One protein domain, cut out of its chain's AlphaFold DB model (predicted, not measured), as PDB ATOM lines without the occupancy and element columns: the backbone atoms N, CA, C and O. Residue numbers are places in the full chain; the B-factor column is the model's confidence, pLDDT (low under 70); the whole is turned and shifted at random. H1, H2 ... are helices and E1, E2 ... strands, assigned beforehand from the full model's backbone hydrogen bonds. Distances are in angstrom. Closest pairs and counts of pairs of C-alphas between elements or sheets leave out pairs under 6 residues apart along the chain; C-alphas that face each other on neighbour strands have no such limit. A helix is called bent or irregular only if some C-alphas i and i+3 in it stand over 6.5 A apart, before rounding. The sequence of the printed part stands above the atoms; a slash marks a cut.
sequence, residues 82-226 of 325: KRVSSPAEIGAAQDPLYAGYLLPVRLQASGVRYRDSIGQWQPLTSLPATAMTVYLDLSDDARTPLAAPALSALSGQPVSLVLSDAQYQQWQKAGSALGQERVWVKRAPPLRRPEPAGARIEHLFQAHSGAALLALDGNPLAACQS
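What this domain is: This is residues 82 to 226 of the 325 residues of an uncharacterized protein of Ferrimonas balearica (strain DSM 9799 / CCM 4581 / KCTC 23876 / PAT) (UniProt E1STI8). A strongly twisted sheet of seven strands runs through the middle of the domain, with H1 and H2 over one face and H3 over the other, and with H4 off the sheet at one end of the longest axis. E1, E2 and E3 fold back and forth as one half of the sheet, E4, E5 and E6 run side by side as the other, and E7 joins the halves between E1 and E4. The printed part has 145 residues with four named helices and seven named strands, in the order E1 E2 E3 E4 H1 E5 H2 E6 H3 E7 H4, and under half of its residues are in these elements. The sheet is mixed, in the order E3 E2 E1 E7 E4 E5 E6, and the class is mixed, helices and strands. The whole is compact, with a radius of gyration of the C-alphas of 14.7 A and spans of 44 by 36 by 26 A.

How they stand to each other: Residues 82 to 99 hold no named element, but residues 82 to 83 pair, parallel, with residues 101 to 102 of E1, residues 100 to 108. E1, E2 at residues 111 to 115 and E3 at residues 121 to 123 form a meander, each strand the antiparallel neighbour of the one before, in two hairpins. N 106 and O 113 are 2.8 A apart, and N 122 and O 114 are 2.8 A apart, both within hydrogen-bond range. E4, residues 133 to 137, H1, residues 148 to 154, and E5, residues 159 to 164, form a strand-helix-strand unit, two parallel neighbour strands with a helix between, with a right-handed crossover. N 162 and O 136 are 2.8 A apart. H1 is on the sheet at a height of 7.4 A, only just over E1, with 3 of its 7 C-alphas there. It runs along the strands, at 20 degrees to E1 on the local plane. Its closest C-alpha pair with E2 is Ala 150 and Gly 111, 3.7 A. E5, H2 at residues 165 to 174 and E6 at residues 183 to 186 form a second such unit, also right-handed; N 184 and O 161 are 2.7 A apart. H2 stands up from the sheet over E5, at a height of 9.4 A and on the same face as H1. H1 and H2 are close but not clearly touching, with the C-alphas of Ala 148 and Ala 174 closest at 6.5 A. H3, residues 196 to 205, is on the opposite face. E7, residues 212 to 216, is antiparallel to E1, with N 103 and O 213 at 2.8 A, and to E4, with N 135 and O 214 at 2.8 A. H4, residues 220 to 226, is not on the sheet. Every O i to N i+4 pair is within hydrogen-bond range in H2 and H4; H1 has 0 of 3, with 2 of 4 O i to N i+3 pairs, and H3 has 2 of 6, with 4 of 7.

Where its parts are: E1 begins at C-alpha 100, (-31.650, 13.730, -46.745), and measures 24.7 A. E2 measures 13.3 A, E4 13.2 A, E5 16.5 A and E7 12.8 A. H2 measures 14.3 A and H3 14.9 A. H1 is irregular, with C-alphas 150 and 153 at 7.2 A, and H3 only just, with C-alphas 200 and 203 at 6.7 A. H4 ends at C-alpha 226, (-21.109, 7.553, -40.950).

The domain as a whole: The C-alphas of Lys 173 and Ser 226 are the two farthest apart, at 44.8 A. The printed part has no cut, and no link is long. The mean pLDDT of the printed part is 71.2; 62 residues are under 70, among them residues 187 to 210.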
ATOM      1  N   LYS A  82     -31.230  15.805 -41.959       80.31
ATOM      2  CA  LYS A  82     -30.871  17.155 -41.550       80.31
ATOM      3  C   LYS A  82     -32.116  18.025 -41.552       80.31
ATOM      4  O   LYS A  82     -32.717  18.260 -42.599       80.31
ATOM      5  N   ARG A  83     -32.514  18.530 -40.387       83.31
ATOM      6  CA  ARG A  83     -33.581  19.533 -40.326       83.31
ATOM      7  C   ARG A  83     -33.084  20.838 -40.943       83.31
ATOM      8  O   ARG A  83     -32.034  21.337 -40.550       83.31
ATOM      9  N   VAL A  84     -33.862  21.380 -41.870       86.94
ATOM     10  CA  VAL A  84     -33.586  22.644 -42.560       86.94
ATOM     11  C   VAL A  84     -34.699  23.646 -42.310       86.94
ATOM     12  O   VAL A  84     -35.825  23.275 -41.961       86.94
ATOM     13  N   SER A  85     -34.371  24.923 -42.473       88.25
ATOM     14  CA  SER A  85     -35.317  26.024 -42.268       88.25
ATOM     15  C   SER A  85     -35.806  26.653 -43.567       88.25
ATOM     16  O   SER A  85     -36.784  27.393 -43.564       88.25
ATOM     17  N   SER A  86     -35.167  26.347 -44.694       88.56
ATOM     18  CA  SER A  86     -35.558  26.869 -45.997       88.56
ATOM     19  C   SER A  86     -35.384  25.827 -47.105       88.56
ATOM     20  O   SER A  86     -34.494  24.979 -47.023       88.56
ATOM     21  N   PRO A  87     -36.189  25.892 -48.184       86.94
ATOM     22  CA  PRO A  87     -35.998  25.041 -49.356       86.94
ATOM     23  C   PRO A  87     -34.615  25.199 -49.992       86.94
ATOM     24  O   PRO A  87     -34.096  24.240 -50.543       86.94
ATOM     25  N   ALA A  88     -34.008  26.387 -49.903       85.81
ATOM     26  CA  ALA A  88     -32.692  26.664 -50.473       85.81
ATOM     27  C   ALA A  88     -31.557  25.876 -49.796       85.81
ATOM     28  O   ALA A  88     -30.507  25.701 -50.400       85.81
ATOM     29  N   GLU A  89     -31.755  25.389 -48.567       84.12
ATOM     30  CA  GLU A  89     -30.783  24.542 -47.863       84.12
ATOM     31  C   GLU A  89     -30.792  23.086 -48.364       84.12
ATOM     32  O   GLU A  89     -29.847  22.342 -48.102       84.12
ATOM     33  N   ILE A  90     -31.837  22.669 -49.088       81.44
ATOM     34  CA  ILE A  90     -31.949  21.315 -49.637       81.44
ATOM     35  C   ILE A  90     -30.940  21.163 -50.782       81.44
ATOM     36  O   ILE A  90     -31.020  21.847 -51.800       81.44
ATOM     37  N   GLY A  91     -29.975  20.259 -50.611       69.69
ATOM     38  CA  GLY A  91     -28.943  19.972 -51.614       69.69
ATOM     39  C   GLY A  91     -27.865  21.057 -51.763       69.69
ATOM     40  O   GLY A  91     -27.003  20.929 -52.626       69.69
ATOM     41  N   ALA A  92     -27.868  22.109 -50.932       66.00
ATOM     42  CA  ALA A  92     -26.851  23.170 -50.983       66.00
ATOM     43  C   ALA A  92     -25.448  22.697 -50.546       66.00
ATOM     44  O   ALA A  92     -24.449  23.322 -50.894       66.00
ATOM     45  N   ALA A  93     -25.365  21.581 -49.815       57.88
ATOM     46  CA  ALA A  93     -24.130  20.848 -49.561       57.88
ATOM     47  C   ALA A  93     -24.484  19.384 -49.283       57.88
ATOM     48  O   ALA A  93     -25.049  19.110 -48.228       57.88
ATOM     49  N   GLN A  94     -24.181  18.460 -50.204       62.97
ATOM     50  CA  GLN A  94     -24.296  17.024 -49.925       62.97
ATOM     51  C   GLN A  94     -23.422  16.694 -48.713       62.97
ATOM     52  O   GLN A  94     -22.195  16.669 -48.796       62.97
ATOM     53  N   ASP A  95     -24.072  16.516 -47.569       66.44
ATOM     54  CA  ASP A  95     -23.425  16.169 -46.319       66.44
ATOM     55  C   ASP A  95     -23.493  14.644 -46.178       66.44
ATOM     56  O   ASP A  95     -24.593  14.104 -46.032       66.44
ATOM     57  N   PRO A  96     -22.353  13.932 -46.238       65.75
ATOM     58  CA  PRO A  96     -22.337  12.471 -46.181       65.75
ATOM     59  C   PRO A  96     -22.883  11.919 -44.855       65.75
ATOM     60  O   PRO A  96     -23.189  10.732 -44.776       65.75
ATOM     61  N   LEU A  97     -23.037  12.766 -43.828       66.88
ATOM     62  CA  LEU A  97     -23.632  12.394 -42.546       66.88
ATOM     63  C   LEU A  97     -25.154  12.225 -42.612       66.88
ATOM     64  O   LEU A  97     -25.726  11.653 -41.683       66.88
ATOM     65  N   TYR A  98     -25.824  12.717 -43.660       73.31
ATOM     66  CA  TYR A  98     -27.281  12.718 -43.759       73.31
ATOM     67  C   TYR A  98     -27.769  12.046 -45.047       73.31
ATOM     68  O   TYR A  98     -27.252  12.254 -46.138       73.31
ATOM     69  N   ALA A  99     -28.830  11.253 -44.920       74.69
ATOM     70  CA  ALA A  99     -29.539  10.611 -46.024       74.69
ATOM     71  C   ALA A  99     -30.450  11.589 -46.789       74.69
ATOM     72  O   ALA A  99     -30.884  11.313 -47.908       74.69
ATOM     73  N   GLY A 100     -30.776  12.723 -46.168       79.31
ATOM     74  CA  GLY A 100     -31.650  13.730 -46.745       79.31
ATOM     75  C   GLY A 100     -31.942  14.885 -45.796       79.31
ATOM     76  O   GLY A 100     -31.322  15.040 -44.742       79.31
ATOM     77  N   TYR A 101     -32.925  15.688 -46.180       82.31
ATOM     78  CA  TYR A 101     -33.314  16.918 -45.509       82.31
ATOM     79  C   TYR A 101     -34.777  16.871 -45.102       82.31
ATOM     80  O   TYR A 101     -35.630  16.440 -45.874       82.31
ATOM     81  N   LEU A 102     -35.066  17.380 -43.911       84.38
ATOM     82  CA  LEU A 102     -36.418  17.538 -43.404       84.38
ATOM     83  C   LEU A 102     -36.753  19.023 -43.276       84.38
ATOM     84  O   LEU A 102     -36.180  19.729 -42.444       84.38
ATOM     85  N   LEU A 103     -37.736  19.468 -44.045       86.56
ATOM     86  CA  LEU A 103     -38.312  20.799 -43.957       86.56
ATOM     87  C   LEU A 103     -39.707  20.698 -43.318       86.56
ATOM     88  O   LEU A 103     -40.608  20.093 -43.904       86.56
ATOM     89  N   PRO A 104     -39.931  21.281 -42.130       86.25
ATOM     90  CA  PRO A 104     -41.256  21.323 -41.525       86.25
ATOM     91  C   PRO A 104     -42.192  22.168 -42.381       86.25
ATOM     92  O   PRO A 104     -41.895  23.333 -42.673       86.25
ATOM     93  N   VAL A 105     -43.332  21.597 -42.754       86.56
ATOM     94  CA  VAL A 105     -44.327  22.282 -43.577       86.56
ATOM     95  C   VAL A 105     -45.707  22.186 -42.949       86.56
ATOM     96  O   VAL A 105     -45.926  21.493 -41.964       86.56
ATOM     97  N   ARG A 106     -46.659  22.924 -43.501       85.81
ATOM     98  CA  ARG A 106     -48.078  22.754 -43.205       85.81
ATOM     99  C   ARG A 106     -48.912  23.044 -44.433       85.81
ATOM    100  O   ARG A 106     -48.492  23.827 -45.295       85.81
ATOM    101  N   LEU A 107     -50.102  22.463 -44.480       82.94
ATOM    102  CA  LEU A 107     -51.068  22.770 -45.517       82.94
ATOM    103  C   LEU A 107     -51.906  23.973 -45.080       82.94
ATOM    104  O   LEU A 107     -52.360  24.070 -43.944       82.94
ATOM    105  N   GLN A 108     -52.122  24.920 -45.987       82.06
ATOM    106  CA  GLN A 108     -53.094  25.997 -45.812       82.06
ATOM    107  C   GLN A 108     -53.942  26.144 -47.074       82.06
ATOM    108  O   GLN A 108     -53.567  25.663 -48.141       82.06
ATOM    109  N   ALA A 109     -55.058  26.872 -46.979       74.75
ATOM    110  CA  ALA A 109     -55.933  27.139 -48.125       74.75
ATOM    111  C   ALA A 109     -55.193  27.777 -49.321       74.75
ATOM    112  O   ALA A 109     -55.543  27.523 -50.467       74.75
ATOM    113  N   SER A 110     -54.155  28.580 -49.054       75.94
ATOM    114  CA  SER A 110     -53.313  29.225 -50.069       75.94
ATOM    115  C   SER A 110     -52.125  28.380 -50.545       75.94
ATOM    116  O   SER A 110     -51.388  28.828 -51.418       75.94
ATOM    117  N   GLY A 111     -51.933  27.177 -49.997       81.12
ATOM    118  CA  GLY A 111     -50.895  26.233 -50.403       81.12
ATOM    119  C   GLY A 111     -50.020  25.713 -49.269       81.12
ATOM    120  O   GLY A 111     -50.298  25.927 -48.087       81.12
ATOM    121  N   VAL A 112     -48.961  24.994 -49.645       85.06
ATOM    122  CA  VAL A 112     -47.957  24.485 -48.704       85.06
ATOM    123  C   VAL A 112     -47.084  25.640 -48.219       85.06
ATOM    124  O   VAL A 112     -46.624  26.471 -49.004       85.06
ATOM    125  N   ARG A 113     -46.845  25.701 -46.908       89.12
ATOM    126  CA  ARG A 113     -45.941  26.680 -46.294       89.12
ATOM    127  C   ARG A 113     -44.897  25.982 -45.453       89.12
ATOM    128  O   ARG A 113     -45.218  24.989 -44.812       89.12
ATOM    129  N   TYR A 114     -43.693  26.533 -45.407       90.06
ATOM    130  CA  TYR A 114     -42.624  26.074 -44.524       90.06
ATOM    131  C   TYR A 114     -42.371  27.085 -43.410       90.06
ATOM    132  O   TYR A 114     -42.764  28.251 -43.516       90.06
ATOM    133  N   ARG A 115     -41.746  26.628 -42.328       88.19
ATOM    134  CA  ARG A 115     -41.365  27.483 -41.205       88.19
ATOM    135  C   ARG A 115     -39.896  27.884 -41.336       88.19
ATOM    136  O   ARG A 115     -39.039  27.006 -41.305       88.19
ATOM    137  N   ASP A 116     -39.629  29.179 -41.477       89.56
ATOM    138  CA  ASP A 116     -38.268  29.708 -41.597       89.56
ATOM    139  C   ASP A 116     -37.499  29.704 -40.260       89.56
ATOM    140  O   ASP A 116     -38.022  29.313 -39.210       89.56
ATOM    141  N   SER A 117     -36.232  30.127 -40.296       86.25
ATOM    142  CA  SER A 117     -35.320  30.111 -39.143       86.25
ATOM    143  C   SER A 117     -35.766  31.006 -37.983       86.25
ATOM    144  O   SER A 117     -35.416  30.737 -36.835       86.25
ATOM    145  N   ILE A 118     -36.573  32.035 -38.261       89.69
ATOM    146  CA  ILE A 118     -37.165  32.926 -37.252       89.69
ATOM    147  C   ILE A 118     -38.578  32.485 -36.843       89.69
ATOM    148  O   ILE A 118     -39.249  33.150 -36.052       89.69
ATOM    149  N   GLY A 119     -39.040  31.342 -37.353       85.31
ATOM    150  CA  GLY A 119     -40.298  30.718 -36.975       85.31
ATOM    151  C   GLY A 119     -41.527  31.221 -37.732       85.31
ATOM    152  O   GLY A 119     -42.636  30.842 -37.336       85.31
ATOM    153  N   GLN A 120     -41.358  32.032 -38.780       91.12
ATOM    154  CA  GLN A 120     -42.435  32.570 -39.612       91.12
ATOM    155  C   GLN A 120     -42.814  31.596 -40.733       91.12
ATOM    156  O   GLN A 120     -41.995  30.837 -41.244       91.12
ATOM    157  N   TRP A 121     -44.094  31.603 -41.115       90.75
ATOM    158  CA  TRP A 121     -44.605  30.728 -42.170       90.75
ATOM    159  C   TRP A 121     -44.459  31.382 -43.538       90.75
ATOM    160  O   TRP A 121     -45.188  32.325 -43.852       90.75
ATOM    161  N   GLN A 122     -43.622  30.815 -44.396       92.50
ATOM    162  CA  GLN A 122     -43.369  31.291 -45.755       92.50
ATOM    163  C   GLN A 122     -44.031  30.378 -46.796       92.50
ATOM    164  O   GLN A 122     -44.123  29.170 -46.568       92.50
ATOM    165  N   PRO A 123     -44.529  30.913 -47.924       90.62
ATOM    166  CA  PRO A 123     -45.061  30.083 -49.001       90.62
ATOM    167  C   PRO A 123     -43.956  29.214 -49.614       90.62
ATOM    168  O   PRO A 123     -42.864  29.701 -49.906       90.62
ATOM    169  N   LEU A 124     -44.245  27.929 -49.833       87.31
ATOM    170  CA  LEU A 124     -43.383  27.052 -50.619       87.31
ATOM    171  C   LEU A 124     -43.712  27.262 -52.099       87.31
ATOM    172  O   LEU A 124     -44.710  26.746 -52.589       87.31
ATOM    173  N   THR A 125     -42.900  28.054 -52.797       84.19
ATOM    174  CA  THR A 125     -43.122  28.385 -54.217       84.19
ATOM    175  C   THR A 125     -42.412  27.435 -55.172       84.19
ATOM    176  O   THR A 125     -42.864  27.252 -56.298       84.19
ATOM    177  N   SER A 126     -41.303  26.842 -54.734       79.62
ATOM    178  CA  SER A 126     -40.486  25.927 -55.529       79.62
ATOM    179  C   SER A 126     -39.582  25.089 -54.629       79.62
ATOM    180  O   SER A 126     -39.208  25.522 -53.536       79.62
ATOM    181  N   LEU A 127     -39.178  23.924 -55.128       77.94
ATOM    182  CA  LEU A 127     -38.104  23.116 -54.557       77.94
ATOM    183  C   LEU A 127     -36.857  23.233 -55.436       77.94
ATOM    184  O   LEU A 127     -36.996  23.400 -56.652       77.94
ATOM    185  N   PRO A 128     -35.650  23.173 -54.857       76.12
ATOM    186  CA  PRO A 128     -34.442  23.146 -55.663       76.12
ATOM    187  C   PRO A 128     -34.421  21.884 -56.530       76.12
ATOM    188  O   PRO A 128     -34.794  20.798 -56.087       76.12
ATOM    189  N   ALA A 129     -33.963  22.032 -57.775       68.06
ATOM    190  CA  ALA A 129     -33.902  20.943 -58.754       68.06
ATOM    191  C   ALA A 129     -32.923  19.817 -58.370       68.06
ATOM    192  O   ALA A 129     -32.889  18.783 -59.026       68.06
ATOM    193  N   THR A 130     -32.116  20.027 -57.330       68.19
ATOM    194  CA  THR A 130     -31.167  19.054 -56.784       68.19
ATOM    195  C   THR A 130     -31.837  17.960 -55.956       68.19
ATOM    196  O   THR A 130     -31.218  16.933 -55.720       68.19
ATOM    197  N   ALA A 131     -33.090  18.132 -55.524       63.91
ATOM    198  CA  ALA A 131     -33.788  17.102 -54.761       63.91
ATOM    199  C   ALA A 131     -34.171  15.915 -55.666       63.91
ATOM    200  O   ALA A 131     -35.104  16.022 -56.461       63.91
ATOM    201  N   MET A 132     -33.471  14.782 -55.530       65.56
ATOM    202  CA  MET A 132     -33.712  13.584 -56.350       65.56
ATOM    203  C   MET A 132     -35.095  12.975 -56.104       65.56
ATOM    204  O   MET A 132     -35.815  12.671 -57.055       65.56
ATOM    205  N   THR A 133     -35.480  12.843 -54.832       72.06
ATOM    206  CA  THR A 133     -36.797  12.322 -54.454       72.06
ATOM    207  C   THR A 133     -37.398  13.162 -53.341       72.06
ATOM    208  O   THR A 133     -36.781  13.359 -52.293       72.06
ATOM    209  N   VAL A 134     -38.621  13.646 -53.553       75.81
ATOM    210  CA  VAL A 134     -39.331  14.480 -52.581       75.81
ATOM    211  C   VAL A 134     -40.561  13.743 -52.081       75.81
ATOM    212  O   VAL A 134     -41.422  13.334 -52.857       75.81
ATOM    213  N   TYR A 135     -40.678  13.652 -50.768       79.12
ATOM    214  CA  TYR A 135     -41.827  13.109 -50.069       79.12
ATOM    215  C   TYR A 135     -42.496  14.233 -49.294       79.12
ATOM    216  O   TYR A 135     -41.839  14.962 -48.553       79.12
ATOM    217  N   LEU A 136     -43.801  14.390 -49.460       80.44
ATOM    218  CA  LEU A 136     -44.569  15.390 -48.733       80.44
ATOM    219  C   LEU A 136     -45.650  14.695 -47.914       80.44
ATOM    220  O   LEU A 136     -46.634  14.218 -48.476       80.44
ATOM    221  N   ASP A 137     -45.468  14.656 -46.596       79.62
ATOM    222  CA  ASP A 137     -46.464  14.136 -45.666       79.62
ATOM    223  C   ASP A 137     -47.377  15.261 -45.173       79.62
ATOM    224  O   ASP A 137     -46.946  16.182 -44.478       79.62
ATOM    225  N   LEU A 138     -48.652  15.181 -45.559       77.44
ATOM    226  CA  LEU A 138     -49.730  16.081 -45.140       77.44
ATOM    227  C   LEU A 138     -50.772  15.365 -44.279       77.44
ATOM    228  O   LEU A 138     -51.783  15.967 -43.913       77.44
ATOM    229  N   SER A 139     -50.561  14.086 -43.979       72.00
ATOM    230  CA  SER A 139     -51.552  13.221 -43.341       72.00
ATOM    231  C   SER A 139     -51.955  13.686 -41.940       72.00
ATOM    232  O   SER A 139     -53.113  13.527 -41.551       72.00
ATOM    233  N   ASP A 140     -51.038  14.328 -41.215       70.38
ATOM    234  CA  ASP A 140     -51.287  14.879 -39.882       70.38
ATOM    235  C   ASP A 140     -52.092  16.201 -39.927       70.38
ATOM    236  O   ASP A 140     -52.609  16.651 -38.904       70.38
ATOM    237  N   ASP A 141     -52.268  16.805 -41.110       71.06
ATOM    238  CA  ASP A 141     -53.056  18.027 -41.351       71.06
ATOM    239  C   ASP A 141     -54.436  17.703 -41.967       71.06
ATOM    240  O   ASP A 141     -54.963  18.405 -42.831       71.06
ATOM    241  N   ALA A 142     -55.038  16.590 -41.530       61.84
ATOM    242  CA  ALA A 142     -56.266  16.017 -42.097       61.84
ATOM    243  C   ALA A 142     -57.494  16.952 -42.079       61.84
ATOM    244  O   ALA A 142     -58.490  16.681 -42.751       61.84
ATOM    245  N   ARG A 143     -57.452  18.046 -41.304       66.44
ATOM    246  CA  ARG A 143     -58.540  19.036 -41.221       66.44
ATOM    247  C   ARG A 143     -58.482  20.083 -42.329       66.44
ATOM    248  O   ARG A 143     -59.489  20.747 -42.569       66.44
ATOM    249  N   THR A 144     -57.340  20.236 -42.992       69.50
ATOM    250  CA  THR A 144     -57.165  21.240 -44.038       69.50
ATOM    251  C   THR A 144     -57.486  20.623 -45.402       69.50
ATOM    252  O   THR A 144     -56.849  19.637 -45.785       69.50
ATOM    253  N   PRO A 145     -58.470  21.158 -46.152       67.88
ATOM    254  CA  PRO A 145     -58.834  20.603 -47.446       67.88
ATOM    255  C   PRO A 145     -57.694  20.753 -48.458       67.88
ATOM    256  O   PRO A 145     -57.084  21.818 -48.580       67.88
ATOM    257  N   LEU A 146     -57.429  19.684 -49.208       70.75
ATOM    258  CA  LEU A 146     -56.393  19.662 -50.237       70.75
ATOM    259  C   LEU A 146     -56.912  20.359 -51.508       70.75
ATOM    260  O   LEU A 146     -57.533  19.736 -52.367       70.75
ATOM    261  N   ALA A 147     -56.706  21.672 -51.619       65.19
ATOM    262  CA  ALA A 147     -57.101  22.429 -52.807       65.19
ATOM    263  C   ALA A 147     -56.095  22.218 -53.957       65.19
ATOM    264  O   ALA A 147     -54.888  22.246 -53.734       65.19
ATOM    265  N   ALA A 148     -56.564  22.070 -55.202       59.25
ATOM    266  CA  ALA A 148     -55.706  21.883 -56.383       59.25
ATOM    267  C   ALA A 148     -54.558  22.918 -56.543       59.25
ATOM    268  O   ALA A 148     -53.453  22.508 -56.905       59.25
ATOM    269  N   PRO A 149     -54.731  24.220 -56.212       61.59
ATOM    270  CA  PRO A 149     -53.633  25.190 -56.257       61.59
ATOM    271  C   PRO A 149     -52.509  24.878 -55.265       61.59
ATOM    272  O   PRO A 149     -51.365  25.263 -55.500       61.59
ATOM    273  N   ALA A 150     -52.807  24.164 -54.174       63.09
ATOM    274  CA  ALA A 150     -51.868  23.935 -53.082       63.09
ATOM    275  C   ALA A 150     -50.659  23.084 -53.483       63.09
ATOM    276  O   ALA A 150     -49.610  23.184 -52.854       63.09
ATOM    277  N   LEU A 151     -50.799  22.280 -54.541       69.50
ATOM    278  CA  LEU A 151     -49.753  21.392 -55.047       69.50
ATOM    279  C   LEU A 151     -49.093  21.923 -56.328       69.50
ATOM    280  O   LEU A 151     -48.193  21.282 -56.861       69.50
ATOM    281  N   SER A 152     -49.503  23.096 -56.824       70.12
ATOM    282  CA  SER A 152     -48.949  23.683 -58.055       70.12
ATOM    283  C   SER A 152     -47.443  23.965 -57.953       70.12
ATOM    284  O   SER A 152     -46.713  23.725 -58.912       70.12
ATOM    285  N   ALA A 153     -46.954  24.342 -56.768       65.69
ATOM    286  CA  ALA A 153     -45.529  24.524 -56.471       65.69
ATOM    287  C   ALA A 153     -44.689  23.233 -56.575       65.69
ATOM    288  O   ALA A 153     -43.462  23.283 -56.578       65.69
ATOM    289  N   LEU A 154     -45.353  22.076 -56.645       70.00
ATOM    290  CA  LEU A 154     -44.750  20.746 -56.753       70.00
ATOM    291  C   LEU A 154     -44.891  20.169 -58.170       70.00
ATOM    292  O   LEU A 154     -44.441  19.052 -58.436       70.00
ATOM    293  N   SER A 155     -45.533  20.908 -59.083       64.81
ATOM    294  CA  SER A 155     -45.698  20.489 -60.473       64.81
ATOM    295  C   SER A 155     -44.338  20.420 -61.182       64.81
ATOM    296  O   SER A 155     -43.490  21.293 -61.025       64.81
ATOM    297  N   GLY A 156     -44.102  19.334 -61.924       63.84
ATOM    298  CA  GLY A 156     -42.852  19.103 -62.663       63.84
ATOM    299  C   GLY A 156     -41.721  18.408 -61.890       63.84
ATOM    300  O   GLY A 156     -40.761  17.978 -62.517       63.84
ATOM    301  N   GLN A 157     -41.833  18.228 -60.573       66.88
ATOM    302  CA  GLN A 157     -40.868  17.465 -59.762       66.88
ATOM    303  C   GLN A 157     -41.388  16.044 -59.492       66.88
ATOM    304  O   GLN A 157     -42.610  15.888 -59.457       66.88
ATOM    305  N   PRO A 158     -40.548  15.009 -59.275       67.06
ATOM    306  CA  PRO A 158     -40.957  13.671 -58.826       67.06
ATOM    307  C   PRO A 158     -41.296  13.674 -57.322       67.06
ATOM    308  O   PRO A 158     -40.667  13.017 -56.500       67.06
ATOM    309  N   VAL A 159     -42.294  14.476 -56.954       74.00
ATOM    310  CA  VAL A 159     -42.870  14.525 -55.609       74.00
ATOM    311  C   VAL A 159     -43.888  13.426 -55.425       74.00
ATOM    312  O   VAL A 159     -44.784  13.256 -56.257       74.00
ATOM    313  N   SER A 160     -43.832  12.774 -54.287       76.56
ATOM    314  CA  SER A 160     -44.860  11.839 -53.912       76.56
ATOM    315  C   SER A 160     -45.474  12.214 -52.566       76.56
ATOM    316  O   SER A 160     -44.805  12.709 -51.656       76.56
ATOM    317  N   LEU A 161     -46.792  12.073 -52.482       76.44
ATOM    318  CA  LEU A 161     -47.619  12.645 -51.427       76.44
ATOM    319  C   LEU A 161     -48.054  11.570 -50.449       76.44
ATOM    320  O   LEU A 161     -48.586  10.557 -50.877       76.44
ATOM    321  N   VAL A 162     -47.921  11.810 -49.151       78.50
ATOM    322  CA  VAL A 162     -48.562  10.998 -48.114       78.50
ATOM    323  C   VAL A 162     -49.767  11.776 -47.588       78.50
ATOM    324  O   VAL A 162     -49.636  12.883 -47.066       78.50
ATOM    325  N   LEU A 163     -50.958  11.211 -47.764       77.94
ATOM    326  CA  LEU A 163     -52.242  11.814 -47.414       77.94
ATOM    327  C   LEU A 163     -52.980  10.954 -46.385       77.94
ATOM    328  O   LEU A 163     -52.809   9.742 -46.336       77.94
ATOM    329  N   SER A 164     -53.860  11.559 -45.593       77.94
ATOM    330  CA  SER A 164     -54.890  10.808 -44.861       77.94
ATOM    331  C   SER A 164     -55.968  10.280 -45.817       77.94
ATOM    332  O   SER A 164     -56.142  10.809 -46.918       77.94
ATOM    333  N   ASP A 165     -56.757   9.286 -45.389       80.75
ATOM    334  CA  ASP A 165     -57.883   8.769 -46.186       80.75
ATOM    335  C   ASP A 165     -58.841   9.895 -46.630       80.75
ATOM    336  O   ASP A 165     -59.260   9.947 -47.787       80.75
ATOM    337  N   ALA A 166     -59.152  10.846 -45.741       80.81
ATOM    338  CA  ALA A 166     -60.044  11.967 -46.043       80.81
ATOM    339  C   ALA A 166     -59.463  12.907 -47.113       80.81
ATOM    340  O   ALA A 166     -60.171  13.303 -48.043       80.81
ATOM    341  N   GLN A 167     -58.173  13.232 -47.014       80.44
ATOM    342  CA  GLN A 167     -57.476  14.055 -48.006       80.44
ATOM    343  C   GLN A 167     -57.350  13.331 -49.348       80.44
ATOM    344  O   GLN A 167     -57.519  13.960 -50.389       80.44
ATOM    345  N   TYR A 168     -57.118  12.016 -49.344       82.12
ATOM    346  CA  TYR A 168     -57.078  11.217 -50.566       82.12
ATOM    347  C   TYR A 168     -58.422  11.244 -51.305       82.12
ATOM    348  O   TYR A 168     -58.463  11.492 -52.506       82.12
ATOM    349  N   GLN A 169     -59.540  11.094 -50.588       83.12
ATOM    350  CA  GLN A 169     -60.878  11.201 -51.184       83.12
ATOM    351  C   GLN A 169     -61.151  12.592 -51.778       83.12
ATOM    352  O   GLN A 169     -61.786  12.711 -52.826       83.12
ATOM    353  N   GLN A 170     -60.674  13.657 -51.129       79.44
ATOM    354  CA  GLN A 170     -60.769  15.018 -51.670       79.44
ATOM    355  C   GLN A 170     -59.895  15.195 -52.915       79.44
ATOM    356  O   GLN A 170     -60.360  15.736 -53.914       79.44
ATOM    357  N   TRP A 171     -58.662  14.687 -52.875       79.12
ATOM    358  CA  TRP A 171     -57.720  14.706 -53.988       79.12
ATOM    359  C   TRP A 171     -58.277  13.988 -55.224       79.12
ATOM    360  O   TRP A 171     -58.247  14.545 -56.322       79.12
ATOM    361  N   GLN A 172     -58.869  12.801 -55.039       79.94
ATOM    362  CA  GLN A 172     -59.511  12.040 -56.115       79.94
ATOM    363  C   GLN A 172     -60.655  12.823 -56.773       79.94
ATOM    364  O   GLN A 172     -60.789  12.807 -57.994       79.94
ATOM    365  N   LYS A 173     -61.463  13.538 -55.979       78.88
ATOM    366  CA  LYS A 173     -62.566  14.372 -56.487       78.88
ATOM    367  C   LYS A 173     -62.085  15.636 -57.194       78.88
ATOM    368  O   LYS A 173     -62.750  16.098 -58.114       78.88
ATOM    369  N   ALA A 174     -60.964  16.205 -56.754       72.69
ATOM    370  CA  ALA A 174     -60.436  17.457 -57.284       72.69
ATOM    371  C   ALA A 174     -59.786  17.312 -58.671       72.69
ATOM    372  O   ALA A 174     -59.617  18.322 -59.346       72.69
ATOM    373  N   GLY A 175     -59.430  16.091 -59.096       65.69
ATOM    374  CA  GLY A 175     -58.783  15.844 -60.388       65.69
ATOM    375  C   GLY A 175     -57.384  16.462 -60.444       65.69
ATOM    376  O   GLY A 175     -57.188  17.547 -60.983       65.69
ATOM    377  N   SER A 176     -56.397  15.792 -59.846       66.31
ATOM    378  CA  SER A 176     -55.019  16.290 -59.794       66.31
ATOM    379  C   SER A 176     -54.187  15.856 -61.001       66.31
ATOM    380  O   SER A 176     -54.375  14.771 -61.541       66.31
ATOM    381  N   ALA A 177     -53.212  16.689 -61.371       61.72
ATOM    382  CA  ALA A 177     -52.202  16.383 -62.385       61.72
ATOM    383  C   ALA A 177     -51.118  15.396 -61.902       61.72
ATOM    384  O   ALA A 177     -50.289  14.958 -62.696       61.72
ATOM    385  N   LEU A 178     -51.086  15.062 -60.607       63.09
ATOM    386  CA  LEU A 178     -50.191  14.031 -60.084       63.09
ATOM    387  C   LEU A 178     -50.760  12.646 -60.422       63.09
ATOM    388  O   LEU A 178     -51.934  12.378 -60.178       63.09
ATOM    389  N   GLY A 179     -49.942  11.758 -60.990       61.19
ATOM    390  CA  GLY A 179     -50.341  10.367 -61.228       61.19
ATOM    391  C   GLY A 179     -50.626   9.630 -59.914       61.19
ATOM    392  O   GLY A 179     -49.986   9.911 -58.901       61.19
ATOM    393  N   GLN A 180     -51.564   8.675 -59.925       60.19
ATOM    394  CA  GLN A 180     -51.954   7.911 -58.726       60.19
ATOM    395  C   GLN A 180     -50.779   7.174 -58.067       60.19
ATOM    396  O   GLN A 180     -50.736   7.086 -56.847       60.19
ATOM    397  N   GLU A 181     -49.793   6.734 -58.849       55.56
ATOM    398  CA  GLU A 181     -48.577   6.056 -58.363       55.56
ATOM    399  C   GLU A 181     -47.705   6.931 -57.444       55.56
ATOM    400  O   GLU A 181     -46.793   6.448 -56.780       55.56
ATOM    401  N   ARG A 182     -47.979   8.239 -57.397       66.81
ATOM    402  CA  ARG A 182     -47.239   9.222 -56.601       66.81
ATOM    403  C   ARG A 182     -48.033   9.700 -55.391       66.81
ATOM    404  O   ARG A 182     -47.676  10.704 -54.780       66.81
ATOM    405  N   VAL A 183     -49.127   9.024 -55.052       67.56
ATOM    406  CA  VAL A 183     -49.961   9.362 -53.900       67.56
ATOM    407  C   VAL A 183     -50.147   8.136 -53.025       67.56
ATOM    408  O   VAL A 183     -50.725   7.134 -53.429       67.56
ATOM    409  N   TRP A 184     -49.705   8.256 -51.783       69.25
ATOM    410  CA  TRP A 184     -49.844   7.259 -50.741       69.25
ATOM    411  C   TRP A 184     -50.842   7.709 -49.693       69.25
ATOM    412  O   TRP A 184     -50.991   8.895 -49.393       69.25
ATOM    413  N   VAL A 185     -51.509   6.728 -49.097       69.38
ATOM    414  CA  VAL A 185     -52.542   6.957 -48.095       69.38
ATOM    415  C   VAL A 185     -52.090   6.363 -46.767       69.38
ATOM    416  O   VAL A 185     -51.968   5.143 -46.640       69.38
ATOM    417  N   LYS A 186     -51.845   7.217 -45.771       70.38
ATOM    418  CA  LYS A 186     -51.536   6.818 -44.395       70.38
ATOM    419  C   LYS A 186     -52.810   6.274 -43.758       70.38
ATOM    420  O   LYS A 186     -53.726   7.031 -43.435       70.38
ATOM    421  N   ARG A 187     -52.867   4.954 -43.590       62.53
ATOM    422  CA  ARG A 187     -53.947   4.266 -42.873       62.53
ATOM    423  C   ARG A 187     -53.479   3.911 -41.471       62.53
ATOM    424  O   ARG A 187     -52.360   3.440 -41.293       62.53
ATOM    425  N   ALA A 188     -54.347   4.128 -40.486       47.94
ATOM    426  CA  ALA A 188     -54.117   3.646 -39.129       47.94
ATOM    427  C   ALA A 188     -53.863   2.119 -39.141       47.94
ATOM    428  O   ALA A 188     -54.440   1.418 -39.976       47.94
ATOM    429  N   PRO A 189     -53.008   1.588 -38.247       43.66
ATOM    430  CA  PRO A 189     -52.697   0.160 -38.213       43.66
ATOM    431  C   PRO A 189     -53.974  -0.683 -37.990       43.66
ATOM    432  O   PRO A 189     -54.847  -0.253 -37.232       43.66
ATOM    433  N   PRO A 190     -54.107  -1.878 -38.610       41.56
ATOM    434  CA  PRO A 190     -53.036  -2.711 -39.157       41.56
ATOM    435  C   PRO A 190     -52.792  -2.500 -40.662       41.56
ATOM    436  O   PRO A 190     -53.705  -2.543 -41.489       41.56
ATOM    437  N   LEU A 191     -51.517  -2.318 -41.009       40.16
ATOM    438  CA  LEU A 191     -51.007  -2.125 -42.364       40.16
ATOM    439  C   LEU A 191     -51.339  -3.338 -43.256       40.16
ATOM    440  O   LEU A 191     -50.735  -4.404 -43.131       40.16
ATOM    441  N   ARG A 192     -52.254  -3.184 -44.221       36.97
ATOM    442  CA  ARG A 192     -52.185  -3.992 -45.450       36.97
ATOM    443  C   ARG A 192     -51.002  -3.444 -46.244       36.97
ATOM    444  O   ARG A 192     -51.105  -2.314 -46.693       36.97
ATOM    445  N   ARG A 193     -49.918  -4.233 -46.315       38.84
ATOM    446  CA  ARG A 193     -48.651  -4.025 -47.054       38.84
ATOM    447  C   ARG A 193     -48.389  -2.562 -47.460       38.84
ATOM    448  O   ARG A 193     -48.975  -2.122 -48.448       38.84
ATOM    449  N   PRO A 194     -47.492  -1.833 -46.770       43.84
ATOM    450  CA  PRO A 194     -46.966  -0.605 -47.345       43.84
ATOM    451  C   PRO A 194     -46.337  -0.957 -48.697       43.84
ATOM    452  O   PRO A 194     -45.548  -1.898 -48.783       43.84
ATOM    453  N   GLU A 195     -46.717  -0.241 -49.753       46.41
ATOM    454  CA  GLU A 195     -45.975  -0.297 -51.006       46.41
ATOM    455  C   GLU A 195     -44.508   0.091 -50.751       46.41
ATOM    456  O   GLU A 195     -44.217   0.878 -49.843       46.41
ATOM    457  N   PRO A 196     -43.572  -0.456 -51.535       42.16
ATOM    458  CA  PRO A 196     -42.145  -0.391 -51.241       42.16
ATOM    459  C   PRO A 196     -41.556   1.014 -51.064       42.16
ATOM    460  O   PRO A 196     -40.683   1.211 -50.220       42.16
ATOM    461  N   ALA A 197     -42.065   2.015 -51.783       39.84
ATOM    462  CA  ALA A 197     -41.647   3.397 -51.568       39.84
ATOM    463  C   ALA A 197     -42.065   3.904 -50.172       39.84
ATOM    464  O   ALA A 197     -41.269   4.535 -49.486       39.84
ATOM    465  N   GLY A 198     -43.278   3.565 -49.715       41.47
ATOM    466  CA  GLY A 198     -43.845   3.970 -48.423       41.47
ATOM    467  C   GLY A 198     -43.066   3.451 -47.210       41.47
ATOM    468  O   GLY A 198     -42.789   4.209 -46.280       41.47
ATOM    469  N   ALA A 199     -42.645   2.183 -47.232       48.03
ATOM    470  CA  ALA A 199     -41.932   1.579 -46.102       48.03
ATOM    471  C   ALA A 199     -40.481   2.079 -45.945       48.03
ATOM    472  O   ALA A 199     -39.967   2.095 -44.826       48.03
ATOM    473  N   ARG A 200     -39.845   2.577 -47.020       51.00
ATOM    474  CA  ARG A 200     -38.529   3.242 -46.946       51.00
ATOM    475  C   ARG A 200     -38.581   4.544 -46.138       51.00
ATOM    476  O   ARG A 200     -37.574   4.947 -45.563       51.00
ATOM    477  N   ILE A 201     -39.745   5.194 -46.085       53.69
ATOM    478  CA  ILE A 201     -39.890   6.538 -45.521       53.69
ATOM    479  C   ILE A 201     -40.598   6.529 -44.168       53.69
ATOM    480  O   ILE A 201     -40.382   7.422 -43.355       53.69
ATOM    481  N   GLU A 202     -41.413   5.513 -43.885       51.84
ATOM    482  CA  GLU A 202     -42.160   5.412 -42.629       51.84
ATOM    483  C   GLU A 202     -41.233   5.434 -41.399       51.84
ATOM    484  O   GLU A 202     -41.532   6.109 -40.417       51.84
ATOM    485  N   HIS A 203     -40.052   4.804 -41.479       53.25
ATOM    486  CA  HIS A 203     -39.032   4.860 -40.416       53.25
ATOM    487  C   HIS A 203     -38.444   6.266 -40.218       53.25
ATOM    488  O   HIS A 203     -38.205   6.679 -39.086       53.25
ATOM    489  N   LEU A 204     -38.290   7.038 -41.297       55.47
ATOM    490  CA  LEU A 204     -37.806   8.422 -41.253       55.47
ATOM    491  C   LEU A 204     -38.883   9.404 -40.748       55.47
ATOM    492  O   LEU A 204     -38.565  10.409 -40.102       55.47
ATOM    493  N   PHE A 205     -40.160   9.111 -41.018       52.56
ATOM    494  CA  PHE A 205     -41.307   9.913 -40.577       52.56
ATOM    495  C   PHE A 205     -41.705   9.660 -39.122       52.56
ATOM    496  O   PHE A 205     -42.155  10.593 -38.465       52.56
ATOM    497  N   GLN A 206     -41.495   8.456 -38.575       51.59
ATOM    498  CA  GLN A 206     -41.845   8.146 -37.177       51.59
ATOM    499  C   GLN A 206     -41.160   9.065 -36.147       51.59
ATOM    500  O   GLN A 206     -41.665   9.219 -35.035       51.59
ATOM    501  N   ALA A 207     -40.052   9.718 -36.512       49.44
ATOM    502  CA  ALA A 207     -39.347  10.678 -35.664       49.44
ATOM    503  C   ALA A 207     -39.977  12.091 -35.633       49.44
ATOM    504  O   ALA A 207     -39.510  12.953 -34.887       49.44
ATOM    505  N   HIS A 208     -41.013  12.362 -36.434       55.91
ATOM    506  CA  HIS A 208     -41.536  13.711 -36.641       55.91
ATOM    507  C   HIS A 208     -43.054  13.776 -36.466       55.91
ATOM    508  O   HIS A 208     -43.801  13.070 -37.131       55.91
ATOM    509  N   SER A 209     -43.512  14.658 -35.574       56.44
ATOM    510  CA  SER A 209     -44.926  14.998 -35.438       56.44
ATOM    511  C   SER A 209     -45.291  16.169 -36.355       56.44
ATOM    512  O   SER A 209     -44.636  17.217 -36.326       56.44
ATOM    513  N   GLY A 210     -46.360  16.013 -37.140       65.88
ATOM    514  CA  GLY A 210     -46.891  17.054 -38.018       65.88
ATOM    515  C   GLY A 210     -46.427  16.950 -39.472       65.88
ATOM    516  O   GLY A 210     -45.549  16.164 -39.821       65.88
ATOM    517  N   ALA A 211     -47.037  17.772 -40.331       72.50
ATOM    518  CA  ALA A 211     -46.745  17.777 -41.758       72.50
ATOM    519  C   ALA A 211     -45.269  18.118 -42.043       72.50
ATOM    520  O   ALA A 211     -44.668  19.015 -41.440       72.50
ATOM    521  N   ALA A 212     -44.668  17.389 -42.977       77.19
ATOM    522  CA  ALA A 212     -43.248  17.498 -43.272       77.19
ATOM    523  C   ALA A 212     -42.964  17.255 -44.752       77.19
ATOM    524  O   ALA A 212     -43.564  16.394 -45.392       77.19
ATOM    525  N   LEU A 213     -42.012  18.018 -45.280       77.50
ATOM    526  CA  LEU A 213     -41.388  17.755 -46.560       77.50
ATOM    527  C   LEU A 213     -40.032  17.110 -46.308       77.50
ATOM    528  O   LEU A 213     -39.213  17.619 -45.545       77.50
ATOM    529  N   LEU A 214     -39.803  15.995 -46.975       75.69
ATOM    530  CA  LEU A 214     -38.579  15.232 -46.931       75.69
ATOM    531  C   LEU A 214     -37.977  15.200 -48.331       75.69
ATOM    532  O   LEU A 214     -38.621  14.753 -49.275       75.69
ATOM    533  N   ALA A 215     -36.742  15.661 -48.463       73.75
ATOM    534  CA  ALA A 215     -35.971  15.541 -49.690       73.75
ATOM    535  C   ALA A 215     -34.834  14.550 -49.456       73.75
ATOM    536  O   ALA A 215     -33.973  14.793 -48.609       73.75
ATOM    537  N   LEU A 216     -34.842  13.432 -50.176       73.31
ATOM    538  CA  LEU A 216     -33.752  12.464 -50.149       73.31
ATOM    539  C   LEU A 216     -32.791  12.768 -51.297       73.31
ATOM    540  O   LEU A 216     -33.206  12.905 -52.448       73.31
ATOM    541  N   ASP A 217     -31.516  12.888 -50.947       67.44
ATOM    542  CA  ASP A 217     -30.410  13.201 -51.865       67.44
ATOM    543  C   ASP A 217     -29.167  12.341 -51.540       67.44
ATOM    544  O   ASP A 217     -28.076  12.561 -52.054       67.44
ATOM    545  N   GLY A 218     -29.309  11.359 -50.640       69.19
ATOM    546  CA  GLY A 218     -28.199  10.573 -50.117       69.19
ATOM    547  C   GLY A 218     -28.536   9.101 -49.912       69.19
ATOM    548  O   GLY A 218     -29.688   8.673 -49.982       69.19
ATOM    549  N   ASN A 219     -27.493   8.316 -49.644       74.88
ATOM    550  CA  ASN A 219     -27.586   6.892 -49.351       74.88
ATOM    551  C   ASN A 219     -27.867   6.685 -47.846       74.88
ATOM    552  O   ASN A 219     -26.980   6.963 -47.032       74.88
ATOM    553  N   PRO A 220     -29.053   6.178 -47.447       76.06
ATOM    554  CA  PRO A 220     -29.401   6.016 -46.034       76.06
ATOM    555  C   PRO A 220     -28.461   5.093 -45.261       76.06
ATOM    556  O   PRO A 220     -28.205   5.328 -44.079       76.06
ATOM    557  N   LEU A 221     -27.930   4.062 -45.921       80.50
ATOM    558  CA  LEU A 221     -26.983   3.147 -45.303       80.50
ATOM    559  C   LEU A 221     -25.649   3.842 -45.031       80.50
ATOM    560  O   LEU A 221     -25.166   3.778 -43.905       80.50
ATOM    561  N   ALA A 222     -25.101   4.546 -46.024       79.50
ATOM    562  CA  ALA A 222     -23.838   5.269 -45.874       79.50
ATOM    563  C   ALA A 222     -23.937   6.362 -44.797       79.50
ATOM    564  O   ALA A 222     -23.051   6.480 -43.953       79.50
ATOM    565  N   ALA A 223     -25.052   7.100 -44.765       77.56
ATOM    566  CA  ALA A 223     -25.319   8.083 -43.720       77.56
ATOM    567  C   ALA A 223     -25.369   7.432 -42.328       77.56
ATOM    568  O   ALA A 223     -24.768   7.945 -41.384       77.56
ATOM    569  N   CYS A 224     -26.011   6.265 -42.186       79.38
ATOM    570  CA  CYS A 224     -26.002   5.571 -40.900       79.38
ATOM    571  C   CYS A 224     -24.610   5.043 -40.522       79.38
ATOM    572  O   CYS A 224     -24.174   5.216 -39.382       79.38
ATOM    573  N   GLN A 225     -23.887   4.436 -41.467       82.62
ATOM    574  CA  GLN A 225     -22.507   3.985 -41.264       82.62
ATOM    575  C   GLN A 225     -21.608   5.135 -40.802       82.62
ATOM    576  O   GLN A 225     -20.788   4.933 -39.909       82.62
ATOM    577  N   SER A 226     -21.823   6.340 -41.339       81.06
ATOM    578  CA  SER A 226     -21.109   7.553 -40.950       81.06
ATOM    579  C   SER A 226     -21.406   8.025 -39.526       81.06
ATOM    580  O   SER A 226     -20.537   8.635 -38.911       81.06
TER     581      SER A 226